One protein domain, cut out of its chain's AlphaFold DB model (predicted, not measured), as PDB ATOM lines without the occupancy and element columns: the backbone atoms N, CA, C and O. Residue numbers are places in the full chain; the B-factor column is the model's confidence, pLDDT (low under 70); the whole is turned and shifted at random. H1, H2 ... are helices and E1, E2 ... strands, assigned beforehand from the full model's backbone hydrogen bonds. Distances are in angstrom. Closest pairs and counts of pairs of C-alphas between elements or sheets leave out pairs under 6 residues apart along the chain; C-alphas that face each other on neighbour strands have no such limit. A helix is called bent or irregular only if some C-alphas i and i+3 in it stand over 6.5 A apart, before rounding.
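What this domain is: This is residues 280 to 463 of the 732 residues of an uncharacterized protein of Deltaproteobacteria bacterium (UniProt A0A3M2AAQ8). The model has two lobes set end to end along the longest axis, each built on a strongly twisted antiparallel sheet curled like part of a barrel. The first lobe holds the six-strand sheet E1 - E2 - E10 - E9 - E3 - E11 with H3 packed on it; the second holds the five-strand sheet E4 - E5 - E8 - E7 - E6 with H2 packed on it, while H1 lies between E6 and E7 along the chain and is on neither sheet. The links E3 to E4 and H2 to E9 join the lobes, and both ends of the printed part lie in the first. The printed part has 184 residues, with named elements in the order E1 E2 E3 E4 E5 E6 H1 E7 E8 H2 E9 E10 H3 E11; the class is mostly strand, though named elements hold 90 residues, under half. It is only just compact, close to loose, with a radius of gyration of the C-alphas of 18.8 A and spans of 57 by 41 by 27 A.

How they stand to each other: Start with the hairpin of E1, residues 285 to 289, and E2, residues 293 to 297, where N 287 and O 295 are 2.9 A apart, within hydrogen-bond range. E2 is the antiparallel neighbour of E10, residues 431 to 437, with N 435 and O 296 at 2.8 A. E10 forms a hairpin with E9, residues 414 to 424, where N 423 and O 432 are 2.8 A apart; E9 bends by 68 degrees at residue 421. Beside E9 find E3, residues 309 to 315, with N 418 and O 310 at 2.8 A, and then the edge strand E11, residues 458 to 462, with N 315 and O 458 at 2.8 A. This is a folded sheet, bent back on itself into two leaves: E1 and E2 face E9, E3 and E11, with E10 as the hinge. H3, residues 449 to 454, is on this sheet; its closest C-alpha to E2 is that of His 450, 6.4 A from that of Gln 294. In the second sheet, E4, residues 327 to 329, forms a hairpin with E5, residues 334 to 338, with N 329 and O 334 at 2.8 A. E5 is the antiparallel neighbour of E8, residues 380 to 387, with N 385 and O 335 at 2.8 A. E8 forms a hairpin with E7, residues 366 to 377, with N 373 and O 384 at 2.9 A. E7 bends by 64 degrees at residue 369 and its pairing is staggered: residues 366 to 369 pair with E6, residues 348 to 351, where N 368 and O 349 are 2.8 A apart, and residues 370 to 377 with E8. H2, residues 394 to 400, is on this sheet at a height over the sheet of 8.8 A, only just over E6, on which 3 of its 7 C-alphas fall; the closest C-alphas of H2 and E6 are those of Ile 398 and Phe 351, 7.8 A apart. H1, residues 356 to 360, is apart from H2. Every O i to N i+4 pair is within hydrogen-bond range in H1 and H2, and 1 of 2 in H3.

Where its parts are: Find C-alpha 285 at (-51.209, 34.302, 21.456), where E1 begins. The longest strand, E7, starts at C-alpha 366, (-20.126, 39.761, 17.009), and covers 29.7 A; E9 covers 26.4 A, E8 22.9 A, E10 19.1 A and E3 19.0 A. H2 measures 9.7 A and H3 9.5 A. E11 ends at C-alpha 462, (-43.882, 21.552, 28.148).

The domain as a whole: The C-alphas farthest apart, those of Asn 391 and Glu 431, are 58.3 A from each other. The printed part has no cut. The long links are E2 to E3, E3 to E4, H2 to E9 and E10 to H3; on the H2 to E9 link, residues 408 to 409 pair antiparallel with residues 349 to 350 of E6. The mean pLDDT of the printed part is 89.3, and residues 290 to 292 are under 70.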
ATOM      1  N   ARG A 280     -43.441  22.389  19.505       80.12
ATOM      2  CA  ARG A 280     -44.708  23.095  19.286       80.12
ATOM      3  C   ARG A 280     -45.050  23.965  20.486       80.12
ATOM      4  O   ARG A 280     -45.180  23.423  21.583       80.12
ATOM      5  N   PRO A 281     -45.243  25.278  20.301       84.88
ATOM      6  CA  PRO A 281     -45.666  26.128  21.398       84.88
ATOM      7  C   PRO A 281     -47.120  25.818  21.782       84.88
ATOM      8  O   PRO A 281     -47.998  25.721  20.925       84.88
ATOM      9  N   HIS A 282     -47.396  25.735  23.082       83.19
ATOM     10  CA  HIS A 282     -48.744  25.710  23.648       83.19
ATOM     11  C   HIS A 282     -49.301  27.139  23.729       83.19
ATOM     12  O   HIS A 282     -49.507  27.680  24.812       83.19
ATOM     13  N   SER A 283     -49.497  27.782  22.574       85.06
ATOM     14  CA  SER A 283     -49.973  29.168  22.500       85.06
ATOM     15  C   SER A 283     -50.699  29.475  21.194       85.06
ATOM     16  O   SER A 283     -50.223  29.133  20.114       85.06
ATOM     17  N   ARG A 284     -51.828  30.182  21.300       81.31
ATOM     18  CA  ARG A 284     -52.506  30.906  20.207       81.31
ATOM     19  C   ARG A 284     -52.213  32.409  20.229       81.31
ATOM     20  O   ARG A 284     -52.657  33.128  19.341       81.31
ATOM     21  N   GLY A 285     -51.496  32.888  21.244       83.50
ATOM     22  CA  GLY A 285     -51.209  34.302  21.456       83.50
ATOM     23  C   GLY A 285     -51.331  34.720  22.919       83.50
ATOM     24  O   GLY A 285     -51.583  33.905  23.806       83.50
ATOM     25  N   LEU A 286     -51.148  36.018  23.154       85.56
ATOM     26  CA  LEU A 286     -51.299  36.645  24.466       85.56
ATOM     27  C   LEU A 286     -52.595  37.447  24.534       85.56
ATOM     28  O   LEU A 286     -52.989  38.100  23.559       85.56
ATOM     29  N   ARG A 287     -53.229  37.437  25.707       85.00
ATOM     30  CA  ARG A 287     -54.397  38.265  26.011       85.00
ATOM     31  C   ARG A 287     -54.271  38.930  27.379       85.00
ATOM     32  O   ARG A 287     -53.673  38.349  28.283       85.00
ATOM     33  N   PRO A 288     -54.789  40.160  27.536       77.31
ATOM     34  CA  PRO A 288     -54.873  40.793  28.841       77.31
ATOM     35  C   PRO A 288     -55.872  40.040  29.725       77.31
ATOM     36  O   PRO A 288     -56.901  39.571  29.245       77.31
ATOM     37  N   ASN A 289     -55.576  39.954  31.018       71.00
ATOM     38  CA  ASN A 289     -56.474  39.399  32.024       71.00
ATOM     39  C   ASN A 289     -56.479  40.331  33.252       71.00
ATOM     40  O   ASN A 289     -55.399  40.672  33.735       71.00
ATOM     41  N   PRO A 290     -57.647  40.749  33.770       68.19
ATOM     42  CA  PRO A 290     -57.728  41.675  34.902       68.19
ATOM     43  C   PRO A 290     -57.085  41.166  36.200       68.19
ATOM     44  O   PRO A 290     -56.588  41.970  36.983       68.19
ATOM     45  N   GLU A 291     -57.084  39.852  36.437       68.06
ATOM     46  CA  GLU A 291     -56.620  39.252  37.695       68.06
ATOM     47  C   GLU A 291     -55.108  39.002  37.710       68.06
ATOM     48  O   GLU A 291     -54.456  39.145  38.742       68.06
ATOM     49  N   VAL A 292     -54.540  38.635  36.557       68.00
ATOM     50  CA  VAL A 292     -53.134  38.195  36.434       68.00
ATOM     51  C   VAL A 292     -52.316  39.012  35.424       68.00
ATOM     52  O   VAL A 292     -51.152  38.716  35.160       68.00
ATOM     53  N   GLY A 293     -52.897  40.070  34.855       73.06
ATOM     54  CA  GLY A 293     -52.260  40.994  33.915       73.06
ATOM     55  C   GLY A 293     -52.290  40.512  32.463       73.06
ATOM     56  O   GLY A 293     -52.967  41.110  31.627       73.06
ATOM     57  N   GLN A 294     -51.560  39.442  32.139       79.12
ATOM     58  CA  GLN A 294     -51.567  38.822  30.805       79.12
ATOM     59  C   GLN A 294     -51.482  37.298  30.883       79.12
ATOM     60  O   GLN A 294     -50.741  36.748  31.695       79.12
ATOM     61  N   THR A 295     -52.199  36.630  29.984       85.56
ATOM     62  CA  THR A 295     -52.277  35.172  29.887       85.56
ATOM     63  C   THR A 295     -51.941  34.684  28.486       85.56
ATOM     64  O   THR A 295     -52.203  35.363  27.491       85.56
ATOM     65  N   VAL A 296     -51.397  33.472  28.402       89.88
ATOM     66  CA  VAL A 296     -51.237  32.743  27.142       89.88
ATOM     67  C   VAL A 296     -52.550  32.041  26.825       89.88
ATOM     68  O   VAL A 296     -53.041  31.253  27.629       89.88
ATOM     69  N   VAL A 297     -53.114  32.312  25.653       90.25
ATOM     70  CA  VAL A 297     -54.305  31.613  25.162       90.25
ATOM     71  C   VAL A 297     -53.885  30.226  24.696       90.25
ATOM     72  O   VAL A 297     -53.029  30.101  23.818       90.25
ATOM     73  N   LEU A 298     -54.480  29.180  25.264       90.44
ATOM     74  CA  LEU A 298     -54.185  27.806  24.873       90.44
ATOM     75  C   LEU A 298     -54.957  27.406  23.598       90.44
ATOM     76  O   LEU A 298     -56.030  27.945  23.317       90.44
ATOM     77  N   PRO A 299     -54.432  26.456  22.801       86.56
ATOM     78  CA  PRO A 299     -55.182  25.836  21.710       86.56
ATOM     79  C   PRO A 299     -56.486  25.183  22.190       86.56
ATOM     80  O   PRO A 299     -56.526  24.640  23.289       86.56
ATOM     81  N   GLU A 300     -57.525  25.165  21.344       81.31
ATOM     82  CA  GLU A 300     -58.803  24.484  21.650       81.31
ATOM     83  C   GLU A 300     -58.604  22.993  21.933       81.31
ATOM     84  O   GLU A 300     -59.180  22.438  22.864       81.31
ATOM     85  N   LYS A 301     -57.737  22.351  21.146       81.50
ATOM     86  CA  LYS A 301     -57.286  20.978  21.368       81.50
ATOM     87  C   LYS A 301     -55.961  21.013  22.122       81.50
ATOM     88  O   LYS A 301     -54.895  20.921  21.516       81.50
ATOM     89  N   THR A 302     -56.031  21.200  23.435       83.94
ATOM     90  CA  THR A 302     -54.872  21.135  24.334       83.94
ATOM     91  C   THR A 302     -55.000  19.934  25.276       83.94
ATOM     92  O   THR A 302     -56.103  19.663  25.746       83.94
ATOM     93  N   PRO A 303     -53.906  19.207  25.577       85.12
ATOM     94  CA  PRO A 303     -53.914  18.165  26.605       85.12
ATOM     95  C   PRO A 303     -53.884  18.739  28.034       85.12
ATOM     96  O   PRO A 303     -53.893  17.980  28.997       85.12
ATOM     97  N   LEU A 304     -53.782  20.064  28.183       90.50
ATOM     98  CA  LEU A 304     -53.679  20.731  29.477       90.50
ATOM     99  C   LEU A 304     -55.071  21.001  30.063       90.50
ATOM    100  O   LEU A 304     -55.901  21.651  29.426       90.50
ATOM    101  N   GLU A 305     -55.303  20.544  31.289       91.25
ATOM    102  CA  GLU A 305     -56.606  20.607  31.951       91.25
ATOM    103  C   GLU A 305     -56.722  21.823  32.886       91.25
ATOM    104  O   GLU A 305     -55.754  22.178  33.567       91.25
ATOM    105  N   PRO A 306     -57.902  22.466  32.967       91.31
ATOM    106  CA  PRO A 306     -58.132  23.582  33.881       91.31
ATOM    107  C   PRO A 306     -58.010  23.154  35.350       91.31
ATOM    108  O   PRO A 306     -58.437  22.069  35.730       91.31
ATOM    109  N   GLY A 307     -57.457  24.031  36.190       89.62
ATOM    110  CA  GLY A 307     -57.207  23.782  37.615       89.62
ATOM    111  C   GLY A 307     -55.856  23.122  37.906       89.62
ATOM    112  O   GLY A 307     -55.373  23.211  39.036       89.62
ATOM    113  N   ASN A 308     -55.208  22.539  36.894       93.38
ATOM    114  CA  ASN A 308     -53.908  21.892  37.033       93.38
ATOM    115  C   ASN A 308     -52.741  22.866  36.797       93.38
ATOM    116  O   ASN A 308     -52.876  23.942  36.201       93.38
ATOM    117  N   ALA A 309     -51.571  22.469  37.296       92.12
ATOM    118  CA  ALA A 309     -50.313  23.184  37.145       92.12
ATOM    119  C   ALA A 309     -49.307  22.308  36.395       92.12
ATOM    120  O   ALA A 309     -49.154  21.129  36.709       92.12
ATOM    121  N   TYR A 310     -48.609  22.900  35.430       92.88
ATOM    122  CA  TYR A 310     -47.669  22.205  34.556       92.88
ATOM    123  C   TYR A 310     -46.314  22.907  34.576       92.88
ATOM    124  O   TYR A 310     -46.245  24.137  34.644       92.88
ATOM    125  N   ALA A 311     -45.236  22.127  34.521       93.00
ATOM    126  CA  ALA A 311     -43.903  22.660  34.283       93.00
ATOM    127  C   ALA A 311     -43.803  23.099  32.819       93.00
ATOM    128  O   ALA A 311     -44.104  22.329  31.904       93.00
ATOM    129  N   MET A 312     -43.433  24.358  32.613       93.25
ATOM    130  CA  MET A 312     -43.390  24.995  31.307       93.25
ATOM    131  C   MET A 312     -42.068  25.736  31.129       93.25
ATOM    132  O   MET A 312     -41.467  26.215  32.091       93.25
ATOM    133  N   VAL A 313     -41.648  25.885  29.876       93.69
ATOM    134  CA  VAL A 313     -40.418  26.593  29.521       93.69
ATOM    135  C   VAL A 313     -40.651  27.571  28.374       93.69
ATOM    136  O   VAL A 313     -41.339  27.266  27.396       93.69
ATOM    137  N   LEU A 314     -40.074  28.766  28.489       94.06
ATOM    138  CA  LEU A 314     -39.875  29.684  27.372       94.06
ATOM    139  C   LEU A 314     -38.419  29.577  26.904       94.06
ATOM    140  O   LEU A 314     -37.497  29.773  27.693       94.06
ATOM    141  N   ARG A 315     -38.210  29.286  25.618       93.44
ATOM    142  CA  ARG A 315     -36.876  29.097  25.033       93.44
ATOM    143  C   ARG A 315     -36.242  30.430  24.673       93.44
ATOM    144  O   ARG A 315     -36.853  31.212  23.932       93.44
ATOM    145  N   SER A 316     -35.012  30.643  25.129       94.38
ATOM    146  CA  SER A 316     -34.218  31.814  24.770       94.38
ATOM    147  C   SER A 316     -33.669  31.707  23.339       94.38
ATOM    148  O   SER A 316     -33.559  30.618  22.776       94.38
ATOM    149  N   ASP A 317     -33.342  32.831  22.709       93.06
ATOM    150  CA  ASP A 317     -32.620  32.896  21.440       93.06
ATOM    151  C   ASP A 317     -31.109  32.773  21.728       93.06
ATOM    152  O   ASP A 317     -30.564  33.575  22.495       93.06
ATOM    153  N   PRO A 318     -30.388  31.824  21.107       91.38
ATOM    154  CA  PRO A 318     -28.940  31.652  21.286       91.38
ATOM    155  C   PRO A 318     -28.127  32.861  20.780       91.38
ATOM    156  O   PRO A 318     -26.939  33.010  21.094       91.38
ATOM    157  N   ARG A 319     -28.758  33.745  19.997       92.19
ATOM    158  CA  ARG A 319     -28.230  35.045  19.554       92.19
ATOM    159  C   ARG A 319     -28.513  36.177  20.552       92.19
ATOM    160  O   ARG A 319     -28.240  37.341  20.244       92.19
ATOM    161  N   GLY A 320     -29.068  35.846  21.716       93.94
ATOM    162  CA  GLY A 320     -29.393  36.751  22.809       93.94
ATOM    163  C   GLY A 320     -30.664  37.575  22.602       93.94
ATOM    164  O   GLY A 320     -31.216  37.660  21.503       93.94
ATOM    165  N   HIS A 321     -31.091  38.228  23.682       95.19
ATOM    166  CA  HIS A 321     -32.285  39.071  23.734       95.19
ATOM    167  C   HIS A 321     -31.947  40.532  24.017       95.19
ATOM    168  O   HIS A 321     -31.019  40.843  24.769       95.19
ATOM    169  N   GLU A 322     -32.745  41.432  23.448       93.25
ATOM    170  CA  GLU A 322     -32.757  42.838  23.838       93.25
ATOM    171  C   GLU A 322     -33.593  42.994  25.113       93.25
ATOM    172  O   GLU A 322     -34.818  42.896  25.094       93.25
ATOM    173  N   PHE A 323     -32.927  43.249  26.237       89.31
ATOM    174  CA  PHE A 323     -33.601  43.582  27.488       89.31
ATOM    175  C   PHE A 323     -33.814  45.096  27.554       89.31
ATOM    176  O   PHE A 323     -32.847  45.853  27.543       89.31
ATOM    177  N   PHE A 324     -35.061  45.555  27.703       81.19
ATOM    178  CA  PHE A 324     -35.410  46.991  27.718       81.19
ATOM    179  C   PHE A 324     -34.628  47.828  28.745       81.19
ATOM    180  O   PHE A 324     -34.414  49.026  28.562       81.19
ATOM    181  N   GLN A 325     -34.225  47.203  29.852       83.38
ATOM    182  CA  GLN A 325     -33.475  47.845  30.930       83.38
ATOM    183  C   GLN A 325     -31.957  47.648  30.810       83.38
ATOM    184  O   GLN A 325     -31.212  48.240  31.590       83.38
ATOM    185  N   ALA A 326     -31.489  46.852  29.843       88.88
ATOM    186  CA  ALA A 326     -30.070  46.708  29.572       88.88
ATOM    187  C   ALA A 326     -29.541  47.938  28.828       88.88
ATOM    188  O   ALA A 326     -30.154  48.441  27.886       88.88
ATOM    189  N   ARG A 327     -28.385  48.446  29.258       92.56
ATOM    190  CA  ARG A 327     -27.762  49.634  28.670       92.56
ATOM    191  C   ARG A 327     -26.272  49.435  28.490       92.56
ATOM    192  O   ARG A 327     -25.571  49.031  29.415       92.56
ATOM    193  N   LEU A 328     -25.786  49.795  27.308       94.56
ATOM    194  CA  LEU A 328     -24.361  49.967  27.059       94.56
ATOM    195  C   LEU A 328     -23.892  51.277  27.705       94.56
ATOM    196  O   LEU A 328     -24.274  52.364  27.270       94.56
ATOM    197  N   LEU A 329     -23.024  51.177  28.707       93.81
ATOM    198  CA  LEU A 329     -22.307  52.306  29.291       93.81
ATOM    199  C   LEU A 329     -20.935  52.407  28.625       93.81
ATOM    200  O   LEU A 329     -19.923  51.961  29.167       93.81
ATOM    201  N   ALA A 330     -20.915  52.979  27.419       85.56
ATOM    202  CA  ALA A 330     -19.724  53.034  26.570       85.56
ATOM    203  C   ALA A 330     -18.508  53.675  27.266       85.56
ATOM    204  O   ALA A 330     -17.397  53.182  27.118       85.56
ATOM    205  N   GLU A 331     -18.716  54.720  28.070       89.19
ATOM    206  CA  GLU A 331     -17.651  55.401  28.830       89.19
ATOM    207  C   GLU A 331     -16.979  54.499  29.870       89.19
ATOM    208  O   GLU A 331     -15.815  54.689  30.203       89.19
ATOM    209  N   LYS A 332     -17.710  53.502  30.376       92.06
ATOM    210  CA  LYS A 332     -17.222  52.542  31.372       92.06
ATOM    211  C   LYS A 332     -16.844  51.190  30.762       92.06
ATOM    212  O   LYS A 332     -16.493  50.278  31.514       92.06
ATOM    213  N   ASN A 333     -16.938  51.070  29.434       95.25
ATOM    214  CA  ASN A 333     -16.713  49.849  28.667       95.25
ATOM    215  C   ASN A 333     -17.456  48.628  29.247       95.25
ATOM    216  O   ASN A 333     -16.865  47.583  29.513       95.25
ATOM    217  N   MET A 334     -18.754  48.790  29.525       95.31
ATOM    218  CA  MET A 334     -19.581  47.737  30.122       95.31
ATOM    219  C   MET A 334     -21.026  47.788  29.630       95.31
ATOM    220  O   MET A 334     -21.515  48.837  29.203       95.31
ATOM    221  N   VAL A 335     -21.731  46.673  29.780       96.38
ATOM    222  CA  VAL A 335     -23.193  46.608  29.690       96.38
ATOM    223  C   VAL A 335     -23.749  46.387  31.091       96.38
ATOM    224  O   VAL A 335     -23.211  45.586  31.846       96.38
ATOM    225  N   VAL A 336     -24.813  47.099  31.452       95.50
ATOM    226  CA  VAL A 336     -25.508  46.914  32.732       95.50
ATOM    227  C   VAL A 336     -26.922  46.438  32.463       95.50
ATOM    228  O   VAL A 336     -27.584  47.001  31.594       95.50
ATOM    229  N   ALA A 337     -27.388  45.442  33.208       95.00
ATOM    230  CA  ALA A 337     -28.769  44.968  33.169       95.00
ATOM    231  C   ALA A 337     -29.279  44.670  34.588       95.00
ATOM    232  O   ALA A 337     -28.469  44.514  35.505       95.00
ATOM    233  N   PRO A 338     -30.600  44.596  34.810       92.94
ATOM    234  CA  PRO A 338     -31.143  44.093  36.068       92.94
ATOM    235  C   PRO A 338     -30.604  42.693  36.364       92.94
ATOM    236  O   PRO A 338     -30.384  41.909  35.440       92.94
ATOM    237  N   ALA A 339     -30.401  42.378  37.644       93.00
ATOM    238  CA  ALA A 339     -29.934  41.060  38.062       93.00
ATOM    239  C   ALA A 339     -31.060  40.018  37.975       93.00
ATOM    240  O   ALA A 339     -31.568  39.571  38.999       93.00
ATOM    241  N   TYR A 340     -31.520  39.727  36.756       93.94
ATOM    242  CA  TYR A 340     -32.541  38.718  36.503       93.94
ATOM    243  C   TYR A 340     -31.952  37.313  36.542       93.94
ATOM    244  O   TYR A 340     -30.863  37.105  36.018       93.94
ATOM    245  N   GLN A 341     -32.712  36.349  37.058       93.00
ATOM    246  CA  GLN A 341     -32.269  34.957  37.166       93.00
ATOM    247  C   GLN A 341     -31.895  34.351  35.806       93.00
ATOM    248  O   GLN A 341     -30.906  33.639  35.695       93.00
ATOM    249  N   VAL A 342     -32.636  34.672  34.739       94.44
ATOM    250  CA  VAL A 342     -32.306  34.209  33.374       94.44
ATOM    251  C   VAL A 342     -30.970  34.753  32.841       94.44
ATOM    252  O   VAL A 342     -30.504  34.327  31.789       94.44
ATOM    253  N   LEU A 343     -30.343  35.702  33.544       95.56
ATOM    254  CA  LEU A 343     -29.019  36.249  33.236       95.56
ATOM    255  C   LEU A 343     -27.915  35.698  34.164       95.56
ATOM    256  O   LEU A 343     -26.748  36.084  34.032       95.56
ATOM    257  N   ASP A 344     -28.245  34.768  35.070       92.88
ATOM    258  CA  ASP A 344     -27.326  34.177  36.057       92.88
ATOM    259  C   ASP A 344     -26.209  33.339  35.429       92.88
ATOM    260  O   ASP A 344     -25.233  32.993  36.105       92.88
ATOM    261  N   ARG A 345     -26.293  33.015  34.140       93.19
ATOM    262  CA  ARG A 345     -25.230  32.316  33.402       93.19
ATOM    263  C   ARG A 345     -24.762  33.059  32.161       93.19
ATOM    264  O   ARG A 345     -23.908  32.552  31.449       93.19
ATOM    265  N   THR A 346     -25.241  34.284  31.941       95.31
ATOM    266  CA  THR A 346     -24.781  35.099  30.817       95.31
ATOM    267  C   THR A 346     -23.287  35.388  30.953       95.31
ATOM    268  O   THR A 346     -22.857  36.085  31.877       95.31
ATOM    269  N   ASP A 347     -22.525  34.871  29.997       94.75
ATOM    270  CA  ASP A 347     -21.078  35.035  29.837       94.75
ATOM    271  C   ASP A 347     -20.714  35.721  28.511       94.75
ATOM    272  O   ASP A 347     -19.547  35.993  28.239       94.75
ATOM    273  N   THR A 348     -21.716  36.021  27.686       95.06
ATOM    274  CA  THR A 348     -21.538  36.528  26.331       95.06
ATOM    275  C   THR A 348     -22.534  37.645  26.053       95.06
ATOM    276  O   THR A 348     -23.738  37.507  26.287       95.06
ATOM    277  N   ILE A 349     -22.034  38.744  25.491       95.25
ATOM    278  CA  ILE A 349     -22.865  39.786  24.881       95.25
ATOM    279  C   ILE A 349     -22.730  39.720  23.362       95.25
ATOM    280  O   ILE A 349     -21.650  39.475  22.829       95.25
ATOM    281  N   VAL A 350     -23.830  39.942  22.653       95.56
ATOM    282  CA  VAL A 350     -23.887  39.872  21.193       95.56
ATOM    283  C   VAL A 350     -24.237  41.240  20.629       95.56
ATOM    284  O   VAL A 350     -25.192  41.892  21.051       95.56
ATOM    285  N   PHE A 351     -23.467  41.671  19.636       95.00
ATOM    286  CA  PHE A 351     -23.756  42.852  18.838       95.00
ATOM    287  C   PHE A 351     -24.062  42.438  17.407       95.00
ATOM    288  O   PHE A 351     -23.282  41.737  16.759       95.00
ATOM    289  N   ARG A 352     -25.200  42.907  16.899       94.56
ATOM    290  CA  ARG A 352     -25.630  42.647  15.525       94.56
ATOM    291  C   ARG A 352     -25.162  43.779  14.602       94.56
ATOM    292  O   ARG A 352     -25.101  44.931  15.044       94.56
ATOM    293  N   PRO A 353     -24.850  43.500  13.328       93.56
ATOM    294  CA  PRO A 353     -24.578  44.534  12.334       93.56
ATOM    295  C   PRO A 353     -25.709  45.560  12.231       93.56
ATOM    296  O   PRO A 353     -26.881  45.229  12.397       93.56
ATOM    297  N   LYS A 354     -25.379  46.807  11.881       92.62
ATOM    298  CA  LYS A 354     -26.392  47.839  11.603       92.62
ATOM    299  C   LYS A 354     -27.181  47.543  10.319       92.62
ATOM    300  O   LYS A 354     -28.326  47.970  10.190       92.62
ATOM    301  N   HIS A 355     -26.572  46.852   9.355       90.19
ATOM    302  CA  HIS A 355     -27.204  46.550   8.074       90.19
ATOM    303  C   HIS A 355     -28.218  45.405   8.214       90.19
ATOM    304  O   HIS A 355     -27.850  44.299   8.611       90.19
ATOM    305  N   ALA A 356     -29.482  45.643   7.848       87.69
ATOM    306  CA  ALA A 356     -30.591  44.716   8.105       87.69
ATOM    307  C   ALA A 356     -30.388  43.320   7.490       87.69
ATOM    308  O   ALA A 356     -30.707  42.320   8.127       87.69
ATOM    309  N   PHE A 357     -29.826  43.241   6.278       86.56
ATOM    310  CA  PHE A 357     -29.515  41.960   5.633       86.56
ATOM    311  C   PHE A 357     -28.502  41.138   6.445       86.56
ATOM    312  O   PHE A 357     -28.731  39.965   6.718       86.56
ATOM    313  N   GLN A 358     -27.425  41.776   6.912       90.25
ATOM    314  CA  GLN A 358     -26.389  41.112   7.704       90.25
ATOM    315  C   GLN A 358     -26.917  40.755   9.097       90.25
ATOM    316  O   GLN A 358     -26.684  39.654   9.575       90.25
ATOM    317  N   ALA A 359     -27.706  41.638   9.717       90.75
ATOM    318  CA  ALA A 359     -28.295  41.424  11.039       90.75
ATOM    319  C   ALA A 359     -29.229  40.205  11.116       90.75
ATOM    320  O   ALA A 359     -29.407  39.633  12.191       90.75
ATOM    321  N   ARG A 360     -29.829  39.781   9.995       90.88
ATOM    322  CA  ARG A 360     -30.646  38.556   9.944       90.88
ATOM    323  C   ARG A 360     -29.797  37.293  10.048       90.88
ATOM    324  O   ARG A 360     -30.273  36.307  10.603       90.88
ATOM    325  N   ASN A 361     -28.558  37.330   9.570       92.81
ATOM    326  CA  ASN A 361     -27.686  36.169   9.493       92.81
ATOM    327  C   ASN A 361     -26.789  36.069  10.746       92.81
ATOM    328  O   ASN A 361     -25.970  36.958  10.983       92.81
ATOM    329  N   PRO A 362     -26.880  34.976  11.523       93.62
ATOM    330  CA  PRO A 362     -26.097  34.806  12.749       93.62
ATOM    331  C   PRO A 362     -24.582  34.782  12.504       93.62
ATOM    332  O   PRO A 362     -23.809  35.131  13.388       93.62
ATOM    333  N   GLY A 363     -24.126  34.426  11.299       93.62
ATOM    334  CA  GLY A 363     -22.707  34.452  10.944       93.62
ATOM    335  C   GLY A 363     -22.083  35.849  10.957       93.62
ATOM    336  O   GLY A 363     -20.862  35.971  11.069       93.62
ATOM    337  N   TRP A 364     -22.908  36.895  10.885       93.81
ATOM    338  CA  TRP A 364     -22.469  38.281  10.987       93.81
ATOM    339  C   TRP A 364     -22.515  38.842  12.412       93.81
ATOM    340  O   TRP A 364     -22.065  39.967  12.630       93.81
ATOM    341  N   ASP A 365     -23.006  38.099  13.395       94.38
ATOM    342  CA  ASP A 365     -23.016  38.574  14.775       94.38
ATOM    343  C   ASP A 365     -21.581  38.700  15.317       94.38
ATOM    344  O   ASP A 365     -20.661  38.009  14.873       94.38
ATOM    345  N   VAL A 366     -21.376  39.624  16.256       93.38
ATOM    346  CA  VAL A 366     -20.126  39.761  17.009       93.38
ATOM    347  C   VAL A 366     -20.413  39.367  18.446       93.38
ATOM    348  O   VAL A 366     -21.133  40.075  19.152       93.38
ATOM    349  N   ARG A 367     -19.866  38.227  18.862       93.56
ATOM    350  CA  ARG A 367     -19.980  37.715  20.228       93.56
ATOM    351  C   ARG A 367     -18.767  38.178  21.027       93.56
ATOM    352  O   ARG A 367     -17.633  37.992  20.596       93.56
ATOM    353  N   VAL A 368     -19.010  38.810  22.167       93.75
ATOM    354  CA  VAL A 368     -17.973  39.302  23.073       93.75
ATOM    355  C   VAL A 368     -18.094  38.545  24.393       93.75
ATOM    356  O   VAL A 368     -19.098  38.724  25.091       93.75
ATOM    357  N   PRO A 369     -17.094  37.724  24.752       94.88
ATOM    358  CA  PRO A 369     -17.013  37.117  26.072       94.88
ATOM    359  C   PRO A 369     -16.905  38.195  27.152       94.88
ATOM    360  O   PRO A 369     -16.129  39.148  27.029       94.88
ATOM    361  N   VAL A 370     -17.680  38.046  28.221       95.94
ATOM    362  CA  VAL A 370     -17.748  38.989  29.334       95.94
ATOM    363  C   VAL A 370     -17.582  38.295  30.680       95.94
ATOM    364  O   VAL A 370     -17.936  37.134  30.868       95.94
ATOM    365  N   THR A 371     -17.051  39.039  31.640       96.31
ATOM    366  CA  THR A 371     -17.133  38.717  33.059       96.31
ATOM    367  C   THR A 371     -18.347  39.428  33.630       96.31
ATOM    368  O   THR A 371     -18.515  40.639  33.445       96.31
ATOM    369  N   ARG A 372     -19.188  38.679  34.340       95.94
ATOM    370  CA  ARG A 372     -20.345  39.217  35.049       95.94
ATOM    371  C   ARG A 372     -19.990  39.491  36.504       95.94
ATOM    372  O   ARG A 372     -19.518  38.605  37.210       95.94
ATOM    373  N   THR A 373     -20.290  40.693  36.978       95.56
ATOM    374  CA  THR A 373     -20.226  41.039  38.402       95.56
ATOM    375  C   THR A 373     -21.548  41.611  38.865       95.56
ATOM    376  O   THR A 373     -22.140  42.451  38.189       95.56
ATOM    377  N   GLU A 374     -22.012  41.178  40.028       94.12
ATOM    378  CA  GLU A 374     -23.236  41.700  40.613       94.12
ATOM    379  C   GLU A 374     -22.962  42.943  41.462       94.12
ATOM    380  O   GLU A 374     -21.996  43.001  42.226       94.12
ATOM    381  N   ARG A 375     -23.833  43.944  41.347       92.19
ATOM    382  CA  ARG A 375     -23.796  45.168  42.143       92.19
ATOM    383  C   ARG A 375     -25.173  45.485  42.694       92.19
ATOM    384  O   ARG A 375     -26.178  45.350  42.004       92.19
ATOM    385  N   THR A 376     -25.206  45.980  43.926       90.94
ATOM    386  CA  THR A 376     -26.421  46.543  44.519       90.94
ATOM    387  C   THR A 376     -26.290  48.058  44.570       90.94
ATOM    388  O   THR A 376     -25.349  48.581  45.162       90.94
ATOM    389  N   VAL A 377     -27.230  48.766  43.948       86.50
ATOM    390  CA  VAL A 377     -27.288  50.231  43.915       86.50
ATOM    391  C   VAL A 377     -28.674  50.654  44.383       86.50
ATOM    392  O   VAL A 377     -29.671  50.238  43.799       86.50
ATOM    393  N   GLN A 378     -28.748  51.454  45.452       84.81
ATOM    394  CA  GLN A 378     -30.019  51.935  46.025       84.81
ATOM    395  C   GLN A 378     -31.027  50.799  46.307       84.81
ATOM    396  O   GLN A 378     -32.216  50.910  46.019       84.81
ATOM    397  N   GLY A 379     -30.536  49.664  46.816       81.69
ATOM    398  CA  GLY A 379     -31.358  48.486  47.120       81.69
ATOM    399  C   GLY A 379     -31.803  47.659  45.905       81.69
ATOM    400  O   GLY A 379     -32.485  46.653  46.084       81.69
ATOM    401  N   ARG A 380     -31.416  48.029  44.676       84.94
ATOM    402  CA  ARG A 380     -31.676  47.253  43.451       84.94
ATOM    403  C   ARG A 380     -30.416  46.527  42.989       84.94
ATOM    404  O   ARG A 380     -29.335  47.113  42.978       84.94
ATOM    405  N   ARG A 381     -30.562  45.258  42.599       90.19
ATOM    406  CA  ARG A 381     -29.471  44.401  42.115       90.19
ATOM    407  C   ARG A 381     -29.343  44.509  40.592       90.19
ATOM    408  O   ARG A 381     -30.342  44.432  39.875       90.19
ATOM    409  N   PHE A 382     -28.115  44.659  40.112       93.12
ATOM    410  CA  PHE A 382     -27.757  44.759  38.701       93.12
ATOM    411  C   PHE A 382     -26.568  43.856  38.389       93.12
ATOM    412  O   PHE A 382     -25.694  43.653  39.232       93.12
ATOM    413  N   TYR A 383     -26.509  43.373  37.154       95.69
ATOM    414  CA  TYR A 383     -25.315  42.769  36.587       95.69
ATOM    415  C   TYR A 383     -24.554  43.788  35.749       95.69
ATOM    416  O   TYR A 383     -25.123  44.440  34.875       95.69
ATOM    417  N   GLU A 384     -23.259  43.903  36.025       96.31
ATOM    418  CA  GLU A 384     -22.285  44.564  35.167       96.31
ATOM    419  C   GLU A 384     -21.561  43.494  34.346       96.31
ATOM    420  O   GLU A 384     -20.963  42.574  34.903       96.31
ATOM    421  N   PHE A 385     -21.605  43.631  33.027       97.00
ATOM    422  CA  PHE A 385     -20.926  42.773  32.066       97.00
ATOM    423  C   PHE A 385     -19.767  43.550  31.450       97.00
ATOM    424  O   PHE A 385     -19.978  44.545  30.747       97.00
ATOM    425  N   ARG A 386     -18.538  43.115  31.723       96.81
ATOM    426  CA  ARG A 386     -17.309  43.718  31.186       96.81
ATOM    427  C   ARG A 386     -16.617  42.736  30.250       96.81
ATOM    428  O   ARG A 386     -16.583  41.562  30.602       96.81
ATOM    429  N   PRO A 387     -16.054  43.168  29.109       96.44
ATOM    430  CA  PRO A 387     -15.261  42.287  28.254       96.44
ATOM    431  C   PRO A 387     -14.188  41.532  29.042       96.44
ATOM    432  O   PRO A 387     -13.537  42.120  29.906       96.44
ATOM    433  N   GLN A 388     -14.012  40.241  28.750       95.38
ATOM    434  CA  GLN A 388     -12.927  39.449  29.344       95.38
ATOM    435  C   GLN A 388     -11.553  39.934  28.864       95.38
ATOM    436  O   GLN A 388     -10.606  39.945  29.645       95.38
ATOM    437  N   ASP A 389     -11.455  40.374  27.603       92.56
ATOM    438  CA  ASP A 389     -10.264  41.048  27.084       92.56
ATOM    439  C   ASP A 389     -10.241  42.517  27.553       92.56
ATOM    440  O   ASP A 389     -11.078  43.313  27.107       92.56
ATOM    441  N   PRO A 390      -9.287  42.916  28.419       89.25
ATOM    442  CA  PRO A 390      -9.206  44.283  28.926       89.25
ATOM    443  C   PRO A 390      -8.845  45.310  27.842       89.25
ATOM    444  O   PRO A 390      -9.098  46.499  28.033       89.25
ATOM    445  N   ASN A 391      -8.279  44.878  26.710       93.31
ATOM    446  CA  ASN A 391      -7.913  45.758  25.600       93.31
ATOM    447  C   ASN A 391      -9.080  46.009  24.632       93.31
ATOM    448  O   ASN A 391      -8.999  46.902  23.780       93.31
ATOM    449  N   LEU A 392     -10.173  45.250  24.752       92.62
ATOM    450  CA  LEU A 392     -11.339  45.398  23.895       92.62
ATOM    451  C   LEU A 392     -12.195  46.588  24.343       92.62
ATOM    452  O   LEU A 392     -12.930  46.515  25.324       92.62
ATOM    453  N   ASP A 393     -12.170  47.670  23.570       94.44
ATOM    454  CA  ASP A 393     -13.085  48.806  23.723       94.44
ATOM    455  C   ASP A 393     -14.363  48.574  22.892       94.44
ATOM    456  O   ASP A 393     -14.341  48.608  21.656       94.44
ATOM    457  N   LEU A 394     -15.499  48.373  23.571       94.12
ATOM    458  CA  LEU A 394     -16.808  48.133  22.956       94.12
ATOM    459  C   LEU A 394     -17.249  49.282  22.043       94.12
ATOM    460  O   LEU A 394     -17.850  49.045  20.994       94.12
ATOM    461  N   ARG A 395     -16.948  50.537  22.397       93.81
ATOM    462  CA  ARG A 395     -17.306  51.698  21.572       93.81
ATOM    463  C   ARG A 395     -16.529  51.671  20.265       93.81
ATOM    464  O   ARG A 395     -17.121  51.878  19.202       93.81
ATOM    465  N   ARG A 396     -15.220  51.410  20.330       92.62
ATOM    466  CA  ARG A 396     -14.378  51.272  19.132       92.62
ATOM    467  C   ARG A 396     -14.822  50.085  18.287       92.62
ATOM    468  O   ARG A 396     -14.952  50.249  17.078       92.62
ATOM    469  N   LEU A 397     -15.131  48.947  18.909       91.19
ATOM    470  CA  LEU A 397     -15.634  47.753  18.228       91.19
ATOM    471  C   LEU A 397     -16.918  48.047  17.439       91.19
ATOM    472  O   LEU A 397     -16.975  47.776  16.239       91.19
ATOM    473  N   ILE A 398     -17.912  48.671  18.081       92.62
ATOM    474  CA  ILE A 398     -19.194  49.029  17.454       92.62
ATOM    475  C   ILE A 398     -18.984  49.943  16.245       92.62
ATOM    476  O   ILE A 398     -19.564  49.711  15.183       92.62
ATOM    477  N   VAL A 399     -18.146  50.975  16.380       91.00
ATOM    478  CA  VAL A 399     -17.872  51.919  15.286       91.00
ATOM    479  C   VAL A 399     -17.116  51.238  14.148       91.00
ATOM    480  O   VAL A 399     -17.487  51.401  12.984       91.00
ATOM    481  N   ARG A 400     -16.077  50.467  14.479       88.25
ATOM    482  CA  ARG A 400     -15.196  49.805  13.515       88.25
ATOM    483  C   ARG A 400     -15.933  48.765  12.677       88.25
ATOM    484  O   ARG A 400     -15.743  48.724  11.468       88.25
ATOM    485  N   ARG A 401     -16.800  47.970  13.308       87.69
ATOM    486  CA  ARG A 401     -17.572  46.890  12.673       87.69
ATOM    487  C   ARG A 401     -18.978  47.308  12.232       87.69
ATOM    488  O   ARG A 401     -19.771  46.454  11.852       87.69
ATOM    489  N   ALA A 402     -19.293  48.606  12.285       89.88
ATOM    490  CA  ALA A 402     -20.603  49.156  11.930       89.88
ATOM    491  C   ALA A 402     -21.779  48.405  12.599       89.88
ATOM    492  O   ALA A 402     -22.777  48.077  11.955       89.88
ATOM    493  N   LEU A 403     -21.652  48.128  13.898       92.69
ATOM    494  CA  LEU A 403     -22.639  47.378  14.678       92.69
ATOM    495  C   LEU A 403     -23.761  48.292  15.190       92.69
ATOM    496  O   LEU A 403     -23.613  49.514  15.294       92.69
ATOM    497  N   GLY A 404     -24.898  47.690  15.528       92.12
ATOM    498  CA  GLY A 404     -25.933  48.332  16.326       92.12
ATOM    499  C   GLY A 404     -25.430  48.649  17.737       92.12
ATOM    500  O   GLY A 404     -24.551  47.974  18.268       92.12
ATOM    501  N   LYS A 405     -25.990  49.694  18.358       90.69
ATOM    502  CA  LYS A 405     -25.644  50.081  19.740       90.69
ATOM    503  C   LYS A 405     -26.326  49.206  20.794       90.69
ATOM    504  O   LYS A 405     -25.880  49.193  21.936       90.69
ATOM    505  N   THR A 406     -27.411  48.535  20.419       92.31
ATOM    506  CA  THR A 406     -28.198  47.677  21.303       92.31
ATOM    507  C   THR A 406     -27.421  46.397  21.617       92.31
ATOM    508  O   THR A 406     -27.135  45.639  20.685       92.31
ATOM    509  N   PRO A 407     -27.073  46.142  22.891       94.44
ATOM    510  CA  PRO A 407     -26.483  44.876  23.293       94.44
ATOM    511  C   PRO A 407     -27.568  43.801  23.419       94.44
ATOM    512  O   PRO A 407     -28.612  44.035  24.028       94.44
ATOM    513  N   TYR A 408     -27.296  42.614  22.887       96.06
ATOM    514  CA  TYR A 408     -28.116  41.425  23.095       96.06
ATOM    515  C   TYR A 408     -27.436  40.550  24.147       96.06
ATOM    516  O   TYR A 408     -26.252  40.241  24.025       96.06
ATOM    517  N   LEU A 409     -28.163  40.172  25.194       96.06
ATOM    518  CA  LEU A 409     -27.634  39.329  26.269       96.06
ATOM    519  C   LEU A 409     -28.033  37.878  26.011       96.06
ATOM    520  O   LEU A 409     -29.218  37.598  25.817       96.06
ATOM    521  N   VAL A 410     -27.056  36.968  25.991       94.69
ATOM    522  CA  VAL A 410     -27.313  35.525  25.874       94.69
ATOM    523  C   VAL A 410     -27.857  35.037  27.212       94.69
ATOM    524  O   VAL A 410     -27.114  34.943  28.188       94.69
ATOM    525  N   ALA A 411     -29.166  34.817  27.269       95.06
ATOM    526  CA  ALA A 411     -29.896  34.450  28.475       95.06
ATOM    527  C   ALA A 411     -30.258  32.958  28.472       95.06
ATOM    528  O   ALA A 411     -30.359  32.340  27.408       95.06
ATOM    529  N   ASP A 412     -30.483  32.405  29.657       94.62
ATOM    530  CA  ASP A 412     -30.986  31.045  29.828       94.62
ATOM    531  C   ASP A 412     -32.473  30.941  29.453       94.62
ATOM    532  O   ASP A 412     -33.207  31.932  29.411       94.62
ATOM    533  N   ASP A 413     -32.927  29.712  29.202       94.38
ATOM    534  CA  ASP A 413     -34.351  29.403  29.094       94.38
ATOM    535  C   ASP A 413     -35.085  29.792  30.398       94.38
ATOM    536  O   ASP A 413     -34.556  29.661  31.507       94.38
ATOM    537  N   PHE A 414     -36.327  30.270  30.284       93.88
ATOM    538  CA  PHE A 414     -37.147  30.629  31.443       93.88
ATOM    539  C   PHE A 414     -38.089  29.483  31.813       93.88
ATOM    540  O   PHE A 414     -39.074  29.228  31.118       93.88
ATOM    541  N   HIS A 415     -37.788  28.818  32.925       92.38
ATOM    542  CA  HIS A 415     -38.573  27.715  33.473       92.38
ATOM    543  C   HIS A 415     -39.574  28.228  34.514       92.38
ATOM    544  O   HIS A 415     -39.201  28.971  35.426       92.38
ATOM    545  N   PHE A 416     -40.842  27.830  34.401       91.31
ATOM    546  CA  PHE A 416     -41.906  28.286  35.295       91.31
ATOM    547  C   PHE A 416     -43.018  27.247  35.478       91.31
ATOM    548  O   PHE A 416     -43.179  26.323  34.685       91.31
ATOM    549  N   ILE A 417     -43.822  27.423  36.530       91.62
ATOM    550  CA  ILE A 417     -45.039  26.635  36.747       91.62
ATOM    551  C   ILE A 417     -46.231  27.403  36.173       91.62
ATOM    552  O   ILE A 417     -46.648  28.434  36.711       91.62
ATOM    553  N   GLY A 418     -46.768  26.898  35.065       91.31
ATOM    554  CA  GLY A 418     -47.941  27.446  34.403       91.31
ATOM    555  C   GLY A 418     -49.226  26.840  34.963       91.31
ATOM    556  O   GLY A 418     -49.404  25.623  34.923       91.31
ATOM    557  N   ARG A 419     -50.132  27.674  35.480       91.62
ATOM    558  CA  ARG A 419     -51.475  27.246  35.901       91.62
ATOM    559  C   ARG A 419     -52.475  27.472  34.784       91.62
ATOM    560  O   ARG A 419     -52.457  28.525  34.148       91.62
ATOM    561  N   VAL A 420     -53.342  26.488  34.572       92.19
ATOM    562  CA  VAL A 420     -54.391  26.551  33.555       92.19
ATOM    563  C   VAL A 420     -55.706  26.935  34.212       92.19
ATOM    564  O   VAL A 420     -56.127  26.314  35.186       92.19
ATOM    565  N   ALA A 421     -56.380  27.935  33.666       90.69
ATOM    566  CA  ALA A 421     -57.710  28.337  34.098       90.69
ATOM    567  C   ALA A 421     -58.592  28.668  32.895       90.69
ATOM    568  O   ALA A 421     -58.105  28.895  31.787       90.69
ATOM    569  N   ARG A 422     -59.902  28.704  33.128       88.50
ATOM    570  CA  ARG A 422     -60.841  29.315  32.188       88.50
ATOM    571  C   ARG A 422     -60.773  30.825  32.373       88.50
ATOM    572  O   ARG A 422     -60.892  31.308  33.494       88.50
ATOM    573  N   ALA A 423     -60.553  31.546  31.287       85.06
ATOM    574  CA  ALA A 423     -60.553  32.998  31.255       85.06
ATOM    575  C   ALA A 423     -61.607  33.485  30.263       85.06
ATOM    576  O   ALA A 423     -61.921  32.806  29.287       85.06
ATOM    577  N   VAL A 424     -62.135  34.679  30.505       82.50
ATOM    578  CA  VAL A 424     -63.049  35.356  29.585       82.50
ATOM    579  C   VAL A 424     -62.308  36.549  29.010       82.50
ATOM    580  O   VAL A 424     -61.893  37.439  29.754       82.50
ATOM    581  N   ALA A 425     -62.097  36.549  27.696       77.06
ATOM    582  CA  ALA A 425     -61.570  37.718  27.010       77.06
ATOM    583  C   ALA A 425     -62.729  38.655  26.621       77.06
ATOM    584  O   ALA A 425     -63.811  38.176  26.285       77.06
ATOM    585  N   PRO A 426     -62.524  39.983  26.663       70.75
ATOM    586  CA  PRO A 426     -63.556  40.960  26.309       70.75
ATOM    587  C   PRO A 426     -63.813  41.077  24.793       70.75
ATOM    588  O   PRO A 426     -64.661  41.864  24.387       70.75
ATOM    589  N   ASP A 427     -63.063  40.349  23.958       74.31
ATOM    590  CA  ASP A 427     -63.180  40.312  22.497       74.31
ATOM    591  C   ASP A 427     -63.901  39.037  22.002       74.31
ATOM    592  O   ASP A 427     -64.385  38.227  22.792       74.31
ATOM    593  N   GLU A 428     -63.972  38.842  20.679       75.38
ATOM    594  CA  GLU A 428     -64.663  37.715  20.017       75.38
ATOM    595  C   GLU A 428     -64.178  36.316  20.451       75.38
ATOM    596  O   GLU A 428     -64.829  35.318  20.147       75.38
ATOM    597  N   LEU A 429     -63.048  36.221  21.163       79.25
ATOM    598  CA  LEU A 429     -62.515  34.964  21.687       79.25
ATOM    599  C   LEU A 429     -63.380  34.383  22.822       79.25
ATOM    600  O   LEU A 429     -63.402  33.167  22.993       79.25
ATOM    601  N   GLY A 430     -64.078  35.230  23.590       83.50
ATOM    602  CA  GLY A 430     -64.973  34.798  24.667       83.50
ATOM    603  C   GLY A 430     -64.296  33.948  25.753       83.50
ATOM    604  O   GLY A 430     -63.168  34.224  26.183       83.50
ATOM    605  N   GLU A 431     -65.008  32.924  26.240       85.75
ATOM    606  CA  GLU A 431     -64.485  31.958  27.215       85.75
ATOM    607  C   GLU A 431     -63.459  31.023  26.558       85.75
ATOM    608  O   GLU A 431     -63.740  30.358  25.564       85.75
ATOM    609  N   HIS A 432     -62.261  30.946  27.132       87.50
ATOM    610  CA  HIS A 432     -61.162  30.147  26.602       87.50
ATOM    611  C   HIS A 432     -60.273  29.600  27.724       87.50
ATOM    612  O   HIS A 432     -60.297  30.071  28.863       87.50
ATOM    613  N   LEU A 433     -59.456  28.597  27.400       90.69
ATOM    614  CA  LEU A 433     -58.411  28.122  28.301       90.69
ATOM    615  C   LEU A 433     -57.191  29.040  28.223       90.69
ATOM    616  O   LEU A 433     -56.693  29.359  27.142       90.69
ATOM    617  N   ALA A 434     -56.699  29.430  29.388       90.69
ATOM    618  CA  ALA A 434     -55.594  30.347  29.549       90.69
ATOM    619  C   ALA A 434     -54.536  29.756  30.481       90.69
ATOM    620  O   ALA A 434     -54.855  29.115  31.481       90.69
ATOM    621  N   LEU A 435     -53.272  30.006  30.154       92.00
ATOM    622  CA  LEU A 435     -52.115  29.667  30.969       92.00
ATOM    623  C   LEU A 435     -51.503  30.952  31.536       92.00
ATOM    624  O   LEU A 435     -51.273  31.917  30.800       92.00
ATOM    625  N   PHE A 436     -51.203  30.956  32.831       88.75
ATOM    626  CA  PHE A 436     -50.513  32.062  33.496       88.75
ATOM    627  C   PHE A 436     -49.400  31.567  34.415       88.75
ATOM    628  O   PHE A 436     -49.441  30.451  34.934       88.75
ATOM    629  N   GLU A 437     -48.393  32.415  34.614       87.44
ATOM    630  CA  GLU A 437     -47.300  32.151  35.543       87.44
ATOM    631  C   GLU A 437     -47.798  32.284  36.988       87.44
ATOM    632  O   GLU A 437     -48.156  33.371  37.446       87.44
ATOM    633  N   ALA A 438     -47.784  31.185  37.743       80.25
ATOM    634  CA  ALA A 438     -48.065  31.220  39.172       80.25
ATOM    635  C   ALA A 438     -46.793  31.592  39.944       80.25
ATOM    636  O   ALA A 438     -46.134  30.728  40.521       80.25
ATOM    637  N   ARG A 439     -46.422  32.876  39.929       77.12
ATOM    638  CA  ARG A 439     -45.166  33.332  40.536       77.12
ATOM    639  C   ARG A 439     -45.214  33.212  42.072       77.12
ATOM    640  O   ARG A 439     -46.019  33.899  42.704       77.12
ATOM    641  N   PRO A 440     -44.369  32.375  42.705       74.94
ATOM    642  CA  PRO A 440     -44.380  32.225  44.155       74.94
ATOM    643  C   PRO A 440     -43.849  33.481  44.860       74.94
ATOM    644  O   PRO A 440     -43.012  34.223  44.335       74.94
ATOM    645  N   LYS A 441     -44.320  33.720  46.089       77.00
ATOM    646  CA  LYS A 441     -43.843  34.831  46.923       77.00
ATOM    647  C   LYS A 441     -42.347  34.650  47.202       77.00
ATOM    648  O   LYS A 441     -41.942  33.623  47.732       77.00
ATOM    649  N   GLY A 442     -41.540  35.653  46.857       76.00
ATOM    650  CA  GLY A 442     -40.081  35.593  47.009       76.00
ATOM    651  C   GLY A 442     -39.342  34.886  45.867       76.00
ATOM    652  O   GLY A 442     -38.148  34.640  46.005       76.00
ATOM    653  N   ALA A 443     -40.016  34.579  44.748       76.12
ATOM    654  CA  ALA A 443     -39.351  34.095  43.541       76.12
ATOM    655  C   ALA A 443     -38.198  35.030  43.127       76.12
ATOM    656  O   ALA A 443     -38.325  36.254  43.291       76.12
ATOM    657  N   PRO A 444     -37.111  34.488  42.544       78.56
ATOM    658  CA  PRO A 444     -36.029  35.297  42.009       78.56
ATOM    659  C   PRO A 444     -36.549  36.414  41.091       78.56
ATOM    660  O   PRO A 444     -37.597  36.275  40.439       78.56
ATOM    661  N   PRO A 445     -35.855  37.561  41.045       85.50
ATOM    662  CA  PRO A 445     -36.209  38.620  40.117       85.50
ATOM    663  C   PRO A 445     -36.075  38.100  38.680       85.50
ATOM    664  O   PRO A 445     -35.010  37.681  38.256       85.50
ATOM    665  N   ASN A 446     -37.165  38.154  37.926       89.88
ATOM    666  CA  ASN A 446     -37.236  37.936  36.486       89.88
ATOM    667  C   ASN A 446     -38.149  39.010  35.878       89.88
ATOM    668  O   ASN A 446     -38.953  39.596  36.630       89.88
ATOM    669  N   PRO A 447     -38.039  39.263  34.558       88.50
ATOM    670  CA  PRO A 447     -39.004  40.069  33.819       88.50
ATOM    671  C   PRO A 447     -40.443  39.636  34.098       88.50
ATOM    672  O   PRO A 447     -40.700  38.495  34.491       88.50
ATOM    673  N   ALA A 448     -41.398  40.539  33.895       86.94
ATOM    674  CA  ALA A 448     -42.797  40.132  33.939       86.94
ATOM    675  C   ALA A 448     -43.088  39.153  32.788       86.94
ATOM    676  O   ALA A 448     -42.508  39.275  31.710       86.94
ATOM    677  N   PHE A 449     -44.014  38.210  32.988       85.38
ATOM    678  CA  PHE A 449     -44.265  37.119  32.038       85.38
ATOM    679  C   PHE A 449     -44.461  37.590  30.584       85.38
ATOM    680  O   PHE A 449     -43.877  37.048  29.651       85.38
ATOM    681  N   HIS A 450     -45.214  38.674  30.385       83.56
ATOM    682  CA  HIS A 450     -45.443  39.267  29.066       83.56
ATOM    683  C   HIS A 450     -44.198  39.886  28.415       83.56
ATOM    684  O   HIS A 450     -44.113  39.988  27.190       83.56
ATOM    685  N   GLU A 451     -43.233  40.334  29.217       87.75
ATOM    686  CA  GLU A 451     -42.008  40.939  28.709       87.75
ATOM    687  C   GLU A 451     -41.136  39.895  28.010       87.75
ATOM    688  O   GLU A 451     -40.508  40.238  27.015       87.75
ATOM    689  N   PHE A 452     -41.161  38.625  28.430       90.50
ATOM    690  CA  PHE A 452     -40.446  37.549  27.732       90.50
ATOM    691  C   PHE A 452     -40.871  37.430  26.262       90.50
ATOM    692  O   PHE A 452     -40.022  37.355  25.373       90.50
ATOM    693  N   PHE A 453     -42.175  37.507  25.978       88.19
ATOM    694  CA  PHE A 453     -42.687  37.482  24.604       88.19
ATOM    695  C   PHE A 453     -42.280  38.732  23.817       88.19
ATOM    696  O   PHE A 453     -41.912  38.631  22.649       88.19
ATOM    697  N   ARG A 454     -42.273  39.909  24.459       87.38
ATOM    698  CA  ARG A 454     -41.773  41.152  23.840       87.38
ATOM    699  C   ARG A 454     -40.276  41.091  23.534       87.38
ATOM    700  O   ARG A 454     -39.842  41.689  22.558       87.38
ATOM    701  N   MET A 455     -39.509  40.371  24.350       89.69
ATOM    702  CA  MET A 455     -38.080  40.121  24.144       89.69
ATOM    703  C   MET A 455     -37.808  39.030  23.096       89.69
ATOM    704  O   MET A 455     -36.654  38.821  22.727       89.69
ATOM    705  N   GLY A 456     -38.839  38.336  22.601       89.56
ATOM    706  CA  GLY A 456     -38.710  37.312  21.563       89.56
ATOM    707  C   GLY A 456     -38.399  35.906  22.079       89.56
ATOM    708  O   GLY A 456     -37.913  35.079  21.309       89.56
ATOM    709  N   TYR A 457     -38.666  35.611  23.355       92.81
ATOM    710  CA  TYR A 457     -38.684  34.221  23.818       92.81
ATOM    711  C   TYR A 457     -39.769  33.428  23.087       92.81
ATOM    712  O   TYR A 457     -40.840  33.950  22.765       92.81
ATOM    713  N   ARG A 458     -39.501  32.145  22.845       91.00
ATOM    714  CA  ARG A 458     -40.435  31.242  22.158       91.00
ATOM    715  C   ARG A 458     -41.109  30.301  23.148       91.00
ATOM    716  O   ARG A 458     -40.505  29.941  24.152       91.00
ATOM    717  N   GLY A 459     -42.318  29.845  22.832       90.31
ATOM    718  CA  GLY A 459     -43.096  28.935  23.676       90.31
ATOM    719  C   GLY A 459     -44.427  29.554  24.109       90.31
ATOM    720  O   GLY A 459     -44.959  30.404  23.387       90.31
ATOM    721  N   PRO A 460     -44.981  29.146  25.263       91.50
ATOM    722  CA  PRO A 460     -44.453  28.157  26.207       91.50
ATOM    723  C   PRO A 460     -44.495  26.726  25.670       91.50
ATOM    724  O   PRO A 460     -45.401  26.356  24.928       91.50
ATOM    725  N   TYR A 461     -43.507  25.926  26.057       90.44
ATOM    726  CA  TYR A 461     -43.414  24.494  25.777       90.44
ATOM    727  C   TYR A 461     -43.552  23.709  27.079       90.44
ATOM    728  O   TYR A 461     -43.300  24.264  28.149       90.44
ATOM    729  N   ALA A 462     -43.947  22.440  26.995       89.06
ATOM    730  CA  ALA A 462     -43.882  21.552  28.148       89.06
ATOM    731  C   ALA A 462     -42.415  21.375  28.574       89.06
ATOM    732  O   ALA A 462     -41.553  21.140  27.728       89.06
ATOM    733  N   ASP A 463     -42.146  21.507  29.871       90.44
ATOM    734  CA  ASP A 463     -40.824  21.265  30.445       90.44
ATOM    735  C   ASP A 463     -40.766  19.838  30.997       90.44
ATOM    736  O   ASP A 463     -41.155  19.562  32.132       90.44
TER     737      ASP A 463